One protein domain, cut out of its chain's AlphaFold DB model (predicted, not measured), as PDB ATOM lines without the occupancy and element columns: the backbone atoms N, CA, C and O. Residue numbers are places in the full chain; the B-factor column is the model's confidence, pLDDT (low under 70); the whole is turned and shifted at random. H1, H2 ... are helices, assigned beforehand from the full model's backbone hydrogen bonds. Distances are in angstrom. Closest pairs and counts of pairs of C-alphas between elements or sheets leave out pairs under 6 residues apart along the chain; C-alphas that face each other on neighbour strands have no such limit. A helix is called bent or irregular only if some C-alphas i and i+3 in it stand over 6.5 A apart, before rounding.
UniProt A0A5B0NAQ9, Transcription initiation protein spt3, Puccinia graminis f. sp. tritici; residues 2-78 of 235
ATOM      1  N   THR A   2     -42.361 -28.211 -13.988       97.56
ATOM      2  CA  THR A   2     -42.962 -27.697 -15.223       97.56
ATOM      3  C   THR A   2     -42.021 -26.679 -15.874       97.56
ATOM      4  O   THR A   2     -41.077 -26.187 -15.249       97.56
ATOM      5  N   ARG A   3     -42.261 -26.352 -17.150       97.19
ATOM      6  CA  ARG A   3     -41.474 -25.331 -17.859       97.19
ATOM      7  C   ARG A   3     -41.538 -23.979 -17.146       97.19
ATOM      8  O   ARG A   3     -40.519 -23.308 -17.027       97.19
ATOM      9  N   GLU A   4     -42.722 -23.597 -16.686       96.75
ATOM     10  CA  GLU A   4     -42.965 -22.316 -16.016       96.75
ATOM     11  C   GLU A   4     -42.263 -22.252 -14.658       96.75
ATOM     12  O   GLU A   4     -41.594 -21.265 -14.364       96.75
ATOM     13  N   GLU A   5     -42.321 -23.332 -13.875       97.75
ATOM     14  CA  GLU A   5     -41.583 -23.441 -12.612       97.75
ATOM     15  C   GLU A   5     -40.074 -23.313 -12.834       97.75
ATOM     16  O   GLU A   5     -39.397 -22.593 -12.100       97.75
ATOM     17  N   TYR A   6     -39.536 -24.001 -13.847       97.44
ATOM     18  CA  TYR A   6     -38.109 -23.932 -14.164       97.44
ATOM     19  C   TYR A   6     -37.698 -22.530 -14.616       97.44
ATOM     20  O   TYR A   6     -36.671 -22.027 -14.163       97.44
ATOM     21  N   GLN A   7     -38.514 -21.883 -15.454       97.88
ATOM     22  CA  GLN A   7     -38.276 -20.507 -15.885       97.88
ATOM     23  C   GLN A   7     -38.244 -19.564 -14.681       97.88
ATOM     24  O   GLN A   7     -37.255 -18.857 -14.491       97.88
ATOM     25  N   HIS A   8     -39.256 -19.628 -13.812       97.75
ATOM     26  CA  HIS A   8     -39.320 -18.811 -12.606       97.75
ATOM     27  C   HIS A   8     -38.109 -19.039 -11.691       97.75
ATOM     28  O   HIS A   8     -37.471 -18.081 -11.253       97.75
ATOM     29  N   TYR A   9     -37.731 -20.299 -11.463       96.81
ATOM     30  CA  TYR A   9     -36.533 -20.635 -10.695       96.81
ATOM     31  C   TYR A   9     -35.263 -20.048 -11.323       96.81
ATOM     32  O   TYR A   9     -34.428 -19.486 -10.612       96.81
ATOM     33  N   SER A  10     -35.112 -20.142 -12.646       96.88
ATOM     34  CA  SER A  10     -33.953 -19.589 -13.346       96.88
ATOM     35  C   SER A  10     -33.895 -18.061 -13.277       96.88
ATOM     36  O   SER A  10     -32.823 -17.521 -13.005       96.88
ATOM     37  N   ASP A  11     -35.033 -17.381 -13.422       96.25
ATOM     38  CA  ASP A  11     -35.127 -15.921 -13.355       96.25
ATOM     39  C   ASP A  11     -34.792 -15.427 -11.943       96.25
ATOM     40  O   ASP A  11     -33.981 -14.517 -11.768       96.25
ATOM     41  N   CYS A  12     -35.349 -16.077 -10.914       95.81
ATOM     42  CA  CYS A  12     -35.041 -15.775  -9.518       95.81
ATOM     43  C   CYS A  12     -33.578 -16.057  -9.164       95.81
ATOM     44  O   CYS A  12     -32.983 -15.296  -8.406       95.81
ATOM     45  N   ARG A  13     -32.982 -17.125  -9.709       94.81
ATOM     46  CA  ARG A  13     -31.571 -17.466  -9.476       94.81
ATOM     47  C   ARG A  13     -30.613 -16.476 -10.138       94.81
ATOM     48  O   ARG A  13     -29.532 -16.244  -9.607       94.81
ATOM     49  N   GLN A  14     -30.972 -15.936 -11.300       94.12
ATOM     50  CA  GLN A  14     -30.152 -14.957 -12.022       94.12
ATOM     51  C   GLN A  14     -30.365 -13.519 -11.532       94.12
ATOM     52  O   GLN A  14     -29.533 -12.650 -11.796       94.12
ATOM     53  N   ALA A  15     -31.462 -13.247 -10.824       94.00
ATOM     54  CA  ALA A  15     -31.696 -11.945 -10.222       94.00
ATOM     55  C   ALA A  15     -30.638 -11.644  -9.148       94.00
ATOM     56  O   ALA A  15     -30.380 -12.449  -8.257       94.00
ATOM     57  N   SER A  16     -30.057 -10.445  -9.200       94.44
ATOM     58  CA  SER A  16     -29.115  -9.969  -8.189       94.44
ATOM     59  C   SER A  16     -29.493  -8.578  -7.687       94.44
ATOM     60  O   SER A  16     -30.265  -7.846  -8.315       94.44
ATOM     61  N   PHE A  17     -28.947  -8.192  -6.534       95.69
ATOM     62  CA  PHE A  17     -29.180  -6.866  -5.956       95.69
ATOM     63  C   PHE A  17     -28.516  -5.736  -6.755       95.69
ATOM     64  O   PHE A  17     -28.946  -4.583  -6.680       95.69
ATOM     65  N   THR A  18     -27.475  -6.060  -7.519       96.56
ATOM     66  CA  THR A  18     -26.579  -5.100  -8.171       96.56
ATOM     67  C   THR A  18     -26.812  -5.014  -9.676       96.56
ATOM     68  O   THR A  18     -26.638  -3.934 -10.250       96.56
ATOM     69  N   TYR A  19     -27.278  -6.090 -10.321       95.06
ATOM     70  CA  TYR A  19     -27.485  -6.122 -11.767       95.06
ATOM     71  C   TYR A  19     -28.490  -5.051 -12.197       95.06
ATOM     72  O   TYR A  19     -29.633  -5.009 -11.737       95.06
ATOM     73  N   ARG A  20     -28.032  -4.133 -13.058       94.88
ATOM     74  CA  ARG A  20     -28.776  -2.944 -13.526       94.88
ATOM     75  C   ARG A  20     -29.269  -2.003 -12.409       94.88
ATOM     76  O   ARG A  20     -29.998  -1.056 -12.691       94.88
ATOM     77  N   LYS A  21     -28.886  -2.230 -11.146       95.00
ATOM     78  CA  LYS A  21     -29.339  -1.473  -9.962       95.00
ATOM     79  C   LYS A  21     -28.198  -1.069  -9.017       95.00
ATOM     80  O   LYS A  21     -28.461  -0.608  -7.907       95.00
ATOM     81  N   ALA A  22     -26.945  -1.142  -9.470       94.19
ATOM     82  CA  ALA A  22     -25.748  -0.859  -8.675       94.19
ATOM     83  C   ALA A  22     -25.762   0.514  -7.978       94.19
ATOM     84  O   ALA A  22     -25.367   0.614  -6.820       94.19
ATOM     85  N   LYS A  23     -26.255   1.574  -8.635       93.88
ATOM     86  CA  LYS A  23     -26.377   2.908  -8.013       93.88
ATOM     87  C   LYS A  23     -27.308   2.888  -6.795       93.88
ATOM     88  O   LYS A  23     -26.922   3.326  -5.717       93.88
ATOM     89  N   ARG A  24     -28.505   2.316  -6.953       95.25
ATOM     90  CA  ARG A  24     -29.488   2.206  -5.866       95.25
ATOM     91  C   ARG A  24     -28.973   1.312  -4.737       95.25
ATOM     92  O   ARG A  24     -29.220   1.611  -3.577       95.25
ATOM     93  N   PHE A  25     -28.245   0.244  -5.062       95.75
ATOM     94  CA  PHE A  25     -27.620  -0.610  -4.053       95.75
ATOM     95  C   PHE A  25     -26.551   0.145  -3.246       95.75
ATOM     96  O   PHE A  25     -26.569   0.084  -2.020       95.75
ATOM     97  N   ARG A  26     -25.680   0.925  -3.910       94.12
ATOM     98  CA  ARG A  26     -24.668   1.780  -3.257       94.12
ATOM     99  C   ARG A  26     -25.290   2.789  -2.290       94.12
ATOM    100  O   ARG A  26     -24.795   2.950  -1.176       94.12
ATOM    101  N   GLU A  27     -26.377   3.434  -2.708       94.06
ATOM    102  CA  GLU A  27     -27.145   4.361  -1.870       94.06
ATOM    103  C   GLU A  27     -27.794   3.636  -0.682       94.06
ATOM    104  O   GLU A  27     -27.706   4.109   0.448       94.06
ATOM    105  N   PHE A  28     -28.389   2.463  -0.917       95.06
ATOM    106  CA  PHE A  28     -29.072   1.671   0.108       95.06
ATOM    107  C   PHE A  28     -28.141   1.220   1.238       95.06
ATOM    108  O   PHE A  28     -28.486   1.362   2.408       95.06
ATOM    109  N   VAL A  29     -26.953   0.706   0.905       93.75
ATOM    110  CA  VAL A  29     -25.975   0.275   1.919       93.75
ATOM    111  C   VAL A  29     -25.215   1.449   2.547       93.75
ATOM    112  O   VAL A  29     -24.448   1.257   3.487       93.75
ATOM    113  N   GLY A  30     -25.411   2.672   2.039       93.12
ATOM    114  CA  GLY A  30     -24.730   3.869   2.525       93.12
ATOM    115  C   GLY A  30     -23.220   3.830   2.299       93.12
ATOM    116  O   GLY A  30     -22.466   4.272   3.163       93.12
ATOM    117  N   LEU A  31     -22.764   3.289   1.162       88.38
ATOM    118  CA  LEU A  31     -21.347   2.970   0.932       88.38
ATOM    119  C   LEU A  31     -20.430   4.207   1.012       88.38
ATOM    120  O   LEU A  31     -19.315   4.121   1.521       88.38
ATOM    121  N   SER A  32     -20.939   5.368   0.588       88.56
ATOM    122  CA  SER A  32     -20.250   6.666   0.649       88.56
ATOM    123  C   SER A  32     -19.938   7.154   2.068       88.56
ATOM    124  O   SER A  32     -19.124   8.054   2.225       88.56
ATOM    125  N   ASN A  33     -20.568   6.585   3.101       92.19
ATOM    126  CA  ASN A  33     -20.295   6.946   4.496       92.19
ATOM    127  C   ASN A  33     -19.069   6.224   5.071       92.19
ATOM    128  O   ASN A  33     -18.570   6.617   6.121       92.19
ATOM    129  N   TYR A  34     -18.624   5.144   4.423       88.94
ATOM    130  CA  TYR A  34     -17.595   4.246   4.954       88.94
ATOM    131  C   TYR A  34     -16.334   4.199   4.093       88.94
ATOM    132  O   TYR A  34     -15.280   3.799   4.580       88.94
ATOM    133  N   ILE A  35     -16.442   4.570   2.817       89.06
ATOM    134  CA  ILE A  35     -15.338   4.536   1.863       89.06
ATOM    135  C   ILE A  35     -15.150   5.939   1.303       89.06
ATOM    136  O   ILE A  35     -16.077   6.528   0.748       89.06
ATOM    137  N   GLU A  36     -13.933   6.459   1.428       85.25
ATOM    138  CA  GLU A  36     -13.535   7.696   0.769       85.25
ATOM    139  C   GLU A  36     -13.369   7.435  -0.737       85.25
ATOM    140  O   GLU A  36     -12.546   6.624  -1.164       85.25
ATOM    141  N   GLY A  37     -14.179   8.113  -1.554       84.38
ATOM    142  CA  GLY A  37     -14.166   7.984  -3.013       84.38
ATOM    143  C   GLY A  37     -15.211   7.018  -3.580       84.38
ATOM    144  O   GLY A  37     -16.105   6.536  -2.888       84.38
ATOM    145  N   ASN A  38     -15.127   6.768  -4.890       85.38
ATOM    146  CA  ASN A  38     -16.076   5.914  -5.603       85.38
ATOM    147  C   ASN A  38     -15.557   4.468  -5.654       85.38
ATOM    148  O   ASN A  38     -14.574   4.209  -6.355       85.38
ATOM    149  N   PRO A  39     -16.197   3.512  -4.956       88.25
ATOM    150  CA  PRO A  39     -15.798   2.112  -5.027       88.25
ATOM    151  C   PRO A  39     -16.010   1.569  -6.442       88.25
ATOM    152  O   PRO A  39     -16.984   1.915  -7.118       88.25
ATOM    153  N   LYS A  40     -15.081   0.709  -6.874       91.69
ATOM    154  CA  LYS A  40     -15.127   0.045  -8.183       91.69
ATOM    155  C   LYS A  40     -16.371  -0.836  -8.294       91.69
ATOM    156  O   LYS A  40     -16.786  -1.440  -7.304       91.69
ATOM    157  N   ASP A  41     -16.921  -0.959  -9.498       92.81
ATOM    158  CA  ASP A  41     -18.133  -1.756  -9.721       92.81
ATOM    159  C   ASP A  41     -17.929  -3.250  -9.386       92.81
ATOM    160  O   ASP A  41     -18.838  -3.862  -8.839       92.81
ATOM    161  N   GLU A  42     -16.718  -3.796  -9.551       94.81
ATOM    162  CA  GLU A  42     -16.348  -5.152  -9.091       94.81
ATOM    163  C   GLU A  42     -16.562  -5.352  -7.580       94.81
ATOM    164  O   GLU A  42     -17.030  -6.393  -7.126       94.81
ATOM    165  N   VAL A  43     -16.255  -4.331  -6.769       94.19
ATOM    166  CA  VAL A  43     -16.473  -4.384  -5.313       94.19
ATOM    167  C   VAL A  43     -17.967  -4.411  -5.016       94.19
ATOM    168  O   VAL A  43     -18.416  -5.153  -4.144       94.19
ATOM    169  N   VAL A  44     -18.744  -3.611  -5.749       95.06
ATOM    170  CA  VAL A  44     -20.202  -3.593  -5.622       95.06
ATOM    171  C   VAL A  44     -20.779  -4.960  -5.985       95.06
ATOM    172  O   VAL A  44     -21.655  -5.434  -5.268       95.06
ATOM    173  N   ASP A  45     -20.266  -5.617  -7.025       95.69
ATOM    174  CA  ASP A  45     -20.727  -6.941  -7.439       95.69
ATOM    175  C   ASP A  45     -20.433  -8.026  -6.392       95.69
ATOM    176  O   ASP A  45     -21.342  -8.750  -5.978       95.69
ATOM    177  N   VAL A  46     -19.210  -8.051  -5.844       96.69
ATOM    178  CA  VAL A  46     -18.848  -8.950  -4.734       96.69
ATOM    179  C   VAL A  46     -19.750  -8.720  -3.516       96.69
ATOM    180  O   VAL A  46     -20.242  -9.679  -2.920       96.69
ATOM    181  N   LEU A  47     -20.031  -7.462  -3.155       95.94
ATOM    182  CA  LEU A  47     -20.965  -7.140  -2.069       95.94
ATOM    183  C   LEU A  47     -22.396  -7.609  -2.374       95.94
ATOM    184  O   LEU A  47     -23.097  -8.077  -1.473       95.94
ATOM    185  N   GLY A  48     -22.828  -7.512  -3.631       96.31
ATOM    186  CA  GLY A  48     -24.109  -8.035  -4.099       96.31
ATOM    187  C   GLY A  48     -24.216  -9.547  -3.912       96.31
ATOM    188  O   GLY A  48     -25.213 -10.026  -3.365       96.31
ATOM    189  N   PHE A  49     -23.170 -10.287  -4.290       96.44
ATOM    190  CA  PHE A  49     -23.090 -11.736  -4.099       96.44
ATOM    191  C   PHE A  49     -23.102 -12.131  -2.616       96.44
ATOM    192  O   PHE A  49     -23.889 -12.984  -2.209       96.44
ATOM    193  N   LEU A  50     -22.294 -11.469  -1.779       97.62
ATOM    194  CA  LEU A  50     -22.271 -11.735  -0.337       97.62
ATOM    195  C   LEU A  50     -23.634 -11.468   0.317       97.62
ATOM    196  O   LEU A  50     -24.082 -12.248   1.154       97.62
ATOM    197  N   SER A  51     -24.325 -10.406  -0.101       97.31
ATOM    198  CA  SER A  51     -25.674 -10.093   0.382       97.31
ATOM    199  C   SER A  51     -26.679 -11.189   0.009       97.31
ATOM    200  O   SER A  51     -27.511 -11.570   0.833       97.31
ATOM    201  N   TYR A  52     -26.593 -11.724  -1.215       96.88
ATOM    202  CA  TYR A  52     -27.414 -12.854  -1.657       96.88
ATOM    203  C   TYR A  52     -27.157 -14.102  -0.810       96.88
ATOM    204  O   TYR A  52     -28.104 -14.683  -0.281       96.88
ATOM    205  N   GLU A  53     -25.892 -14.470  -0.612       97.75
ATOM    206  CA  GLU A  53     -25.519 -15.632   0.198       97.75
ATOM    207  C   GLU A  53     -25.990 -15.498   1.651       97.75
ATOM    208  O   GLU A  53     -26.511 -16.456   2.226       97.75
ATOM    209  N   MET A  54     -25.906 -14.298   2.236       97.94
ATOM    210  CA  MET A  54     -26.449 -14.033   3.571       97.94
ATOM    211  C   MET A  54     -27.959 -14.290   3.643       97.94
ATOM    212  O   MET A  54     -28.422 -14.957   4.569       97.94
ATOM    213  N   VAL A  55     -28.729 -13.792   2.670       97.62
ATOM    214  CA  VAL A  55     -30.184 -14.012   2.613       97.62
ATOM    215  C   VAL A  55     -30.506 -15.489   2.388       97.62
ATOM    216  O   VAL A  55     -31.362 -16.031   3.086       97.62
ATOM    217  N   ARG A  56     -29.798 -16.161   1.471       96.62
ATOM    218  CA  ARG A  56     -29.963 -17.595   1.191       96.62
ATOM    219  C   ARG A  56     -29.786 -18.420   2.463       96.62
ATOM    220  O   ARG A  56     -30.693 -19.155   2.846       96.62
ATOM    221  N   VAL A  57     -28.663 -18.236   3.158       98.19
ATOM    222  CA  VAL A  57     -28.353 -18.963   4.395       98.19
ATOM    223  C   VAL A  57     -29.358 -18.639   5.504       98.19
ATOM    224  O   VAL A  57     -29.752 -19.538   6.249       98.19
ATOM    225  N   LEU A  58     -29.799 -17.382   5.627       98.44
ATOM    226  CA  LEU A  58     -30.799 -16.992   6.622       98.44
ATOM    227  C   LEU A  58     -32.148 -17.680   6.368       98.44
ATOM    228  O   LEU A  58     -32.747 -18.205   7.305       98.44
ATOM    229  N   CYS A  59     -32.602 -17.723   5.115       98.25
ATOM    230  CA  CYS A  59     -33.838 -18.400   4.729       98.25
ATOM    231  C   CYS A  59     -33.744 -19.919   4.916       98.25
ATOM    232  O   CYS A  59     -34.659 -20.516   5.479       98.25
ATOM    233  N   GLU A  60     -32.638 -20.549   4.506       97.31
ATOM    234  CA  GLU A  60     -32.414 -21.990   4.685       97.31
ATOM    235  C   GLU A  60     -32.453 -22.386   6.164       97.31
ATOM    236  O   GLU A  60     -33.189 -23.298   6.552       97.31
ATOM    237  N   LYS A  61     -31.721 -21.653   7.011       98.38
ATOM    238  CA  LYS A  61     -31.699 -21.890   8.459       98.38
ATOM    239  C   LYS A  61     -33.037 -21.570   9.114       98.38
ATOM    240  O   LYS A  61     -33.495 -22.337   9.954       98.38
ATOM    241  N   GLY A  62     -33.691 -20.479   8.716       98.19
ATOM    242  CA  GLY A  62     -35.021 -20.123   9.213       98.19
ATOM    243  C   GLY A  62     -36.055 -21.207   8.909       98.19
ATOM    244  O   GLY A  62     -36.872 -21.545   9.764       98.19
ATOM    245  N   LEU A  63     -35.976 -21.819   7.725       97.75
ATOM    246  CA  LEU A  63     -36.853 -22.917   7.339       97.75
ATOM    247  C   LEU A  63     -36.541 -24.212   8.103       97.75
ATOM    248  O   LEU A  63     -37.462 -24.970   8.392       97.75
ATOM    249  N   ALA A  64     -35.276 -24.467   8.451       96.88
ATOM    250  CA  ALA A  64     -34.901 -25.577   9.328       96.88
ATOM    251  C   ALA A  64     -35.487 -25.394  10.739       96.88
ATOM    252  O   ALA A  64     -36.246 -26.243  11.194       96.88
ATOM    253  N   VAL A  65     -35.268 -24.231  11.362       97.62
ATOM    254  CA  VAL A  65     -35.816 -23.914  12.694       97.62
ATOM    255  C   VAL A  65     -37.345 -23.984  12.707       97.62
ATOM    256  O   VAL A  65     -37.929 -24.529  13.640       97.62
ATOM    257  N   LYS A  66     -38.015 -23.477  11.659       96.56
ATOM    258  CA  LYS A  66     -39.475 -23.581  11.527       96.56
ATOM    259  C   LYS A  66     -39.935 -25.041  11.507       96.56
ATOM    260  O   LYS A  66     -40.915 -25.367  12.169       96.56
ATOM    261  N   ARG A  67     -39.257 -25.913  10.754       95.69
ATOM    262  CA  ARG A  67     -39.595 -27.346  10.698       95.69
ATOM    263  C   ARG A  67     -39.413 -28.017  12.056       95.69
ATOM    264  O   ARG A  67     -40.316 -28.723  12.487       95.69
ATOM    265  N   ASP A  68     -38.302 -27.749  12.734       96.00
ATOM    266  CA  ASP A  68     -38.015 -28.319  14.053       96.00
ATOM    267  C   ASP A  68     -39.062 -27.886  15.090       96.00
ATOM    268  O   ASP A  68     -39.539 -28.702  15.879       96.00
ATOM    269  N   TYR A  69     -39.481 -26.618  15.044       94.69
ATOM    270  CA  TYR A  69     -40.526 -26.087  15.919       94.69
ATOM    271  C   TYR A  69     -41.894 -26.740  15.669       94.69
ATOM    272  O   TYR A  69     -42.573 -27.124  16.619       94.69
ATOM    273  N   GLU A  70     -42.299 -26.907  14.407       93.62
ATOM    274  CA  GLU A  70     -43.562 -27.574  14.061       93.62
ATOM    275  C   GLU A  70     -43.558 -29.053  14.487       93.62
ATOM    276  O   GLU A  70     -44.539 -29.527  15.057       93.62
ATOM    277  N   LEU A  71     -42.442 -29.770  14.297       92.31
ATOM    278  CA  LEU A  71     -42.296 -31.156  14.761       92.31
ATOM    279  C   LEU A  71     -42.380 -31.262  16.288       92.31
ATOM    280  O   LEU A  71     -43.056 -32.152  16.805       92.31
ATOM    281  N   ALA A  72     -41.738 -30.341  17.012       92.06
ATOM    282  CA  ALA A  72     -41.820 -30.284  18.467       92.06
ATOM    283  C   ALA A  72     -43.247 -29.974  18.952       92.06
ATOM    284  O   ALA A  72     -43.707 -30.603  19.905       92.06
ATOM    285  N   ARG A  73     -43.973 -29.066  18.279       91.81
ATOM    286  CA  ARG A  73     -45.377 -28.753  18.603       91.81
ATOM    287  C   ARG A  73     -46.281 -29.974  18.425       91.81
ATOM    288  O   ARG A  73     -47.061 -30.287  19.320       91.81
ATOM    289  N   ILE A  74     -46.128 -30.702  17.314       90.62
ATOM    290  CA  ILE A  74     -46.881 -31.938  17.046       90.62
ATOM    291  C   ILE A  74     -46.572 -33.003  18.108       90.62
ATOM    292  O   ILE A  74     -47.489 -33.635  18.630       90.62
ATOM    293  N   ALA A  75     -45.299 -33.179  18.479       88.62
ATOM    294  CA  ALA A  75     -44.896 -34.146  19.504       88.62
ATOM    295  C   ALA A  75     -45.467 -33.826  20.899       88.62
ATOM    296  O   ALA A  75     -45.680 -34.737  21.696       88.62
ATOM    297  N   GLN A  76     -45.735 -32.550  21.192       87.06
ATOM    298  CA  GLN A  76     -46.355 -32.112  22.447       87.06
ATOM    299  C   GLN A  76     -47.886 -32.249  22.463       87.06
ATOM    300  O   GLN A  76     -48.507 -31.952  23.482       87.06
ATOM    301  N   GLY A  77     -48.506 -32.728  21.376       75.94
ATOM    302  CA  GLY A  77     -49.954 -32.937  21.304       75.94
ATOM    303  C   GLY A  77     -50.770 -31.644  21.223       75.94
ATOM    304  O   GLY A  77     -51.987 -31.682  21.407       75.94
ATOM    305  N   ASP A  78     -50.125 -30.507  20.942       65.50
ATOM    306  CA  ASP A  78     -50.802 -29.241  20.668       65.50
ATOM    307  C   ASP A  78     -51.305 -29.246  19.216       65.50
ATOM    308  O   ASP A  78     -50.705 -28.666  18.305       65.50
TER     309      ASP A  78
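Overview. This is residues 2 to 78 of the 235 residues of the protein "Transcription initiation protein spt3" of Puccinia graminis f. sp. tritici (UniProt A0A5B0NAQ9). One very long helix, H3, and a much shorter one, H1, spread apart like the arms of an open V, with a small helix, H2, packed on the first residues of H3 near the corner of the V. H3 makes the longest axis, residues 2 to 12 stick out as the short arm, and residues 32 to 37 stick out as the tip of a loop between H2 and H3. The printed part has 77 residues, with three named helices in the order H1, H2, H3 and no named strand, and its class is all helix. The whole is extended, with a radius of gyration of the C-alphas of 18.5 A, and flat, with spans of 59 by 37 by 15 A.

Along the chain. The printed part begins at Thr 2, one residue before H1. H1 takes in residues 3 to 14, Arg 3 to Gln 14, and begins with C-alpha 3 at (-41.474, -25.331, -17.859). Its first and last C-alphas are 16.4 A apart. After the seven residues of the link comes H2, residues 22 to 28, Ala 22 to Phe 28, with C-alpha 22 at (-25.748, -0.859, -8.675) and 9.7 A from first to last C-alpha. Residues 29 to 40 then form a stretch of 12 residues with no named element, and their C-alphas lie 14 to 26 A from the mean of all C-alphas. H3 follows with residues 41 to 75, Asp 41 to Ala 75. It is the longest helix, 35 residues and 51.2 A from C-alpha 41 at (-18.133, -1.756, -9.721) to C-alpha 75 at (-44.896, -34.146, 19.504). No helix is bent or irregular.

Arrangement. H1 touches no helix. It is apart from H2, which follows it in the chain, and it is apart from H3. Residues 2 to 12, of which 3 to 12 belong to H1, stand free. H2 and H3 touch, with 4 pairs of C-alphas within 8 A. The closest C-alphas of the two are those of Ala 22 and Val 44, 6.9 A apart. H3 touches H2 with residues 41 to 45 alone, and the two centres are 22.3 A apart. The lines of H2 and H3 stand at a steep tilt of 59 degrees, and the two helices run the same way. Farther along H3, residues 53 to 69 stand free, and so do residues 71 to 77, of which 71 to 75 belong to H3. In H1, H2 and H3, every pair of the O of residue i and the N of residue i+4 inside the helix is within hydrogen-bond range.

Size, cuts and confidence. The two C-alphas farthest apart in the domain are those of Gly 37 and Gly 77, at 59.6 A. The first and last printed C-alphas, those of Thr 2 and Asp 78, are 36.8 A apart. The printed part runs from residue 2 to residue 78 without a cut, and the full chain has 235 residues. The link from H1 to H2 is short, with 7 residues, and the link from H2 to H3 is long, with 12. Within the long link, residues 32 to 37 stand free. The mean pLDDT of the printed part is 94.0, with means of 97 for H1, 95 for H2 and 96 for H3. The model's confidence is low, under 70, at residue 78 alone, whose C-alpha is at (-50.802, -29.241, 20.668).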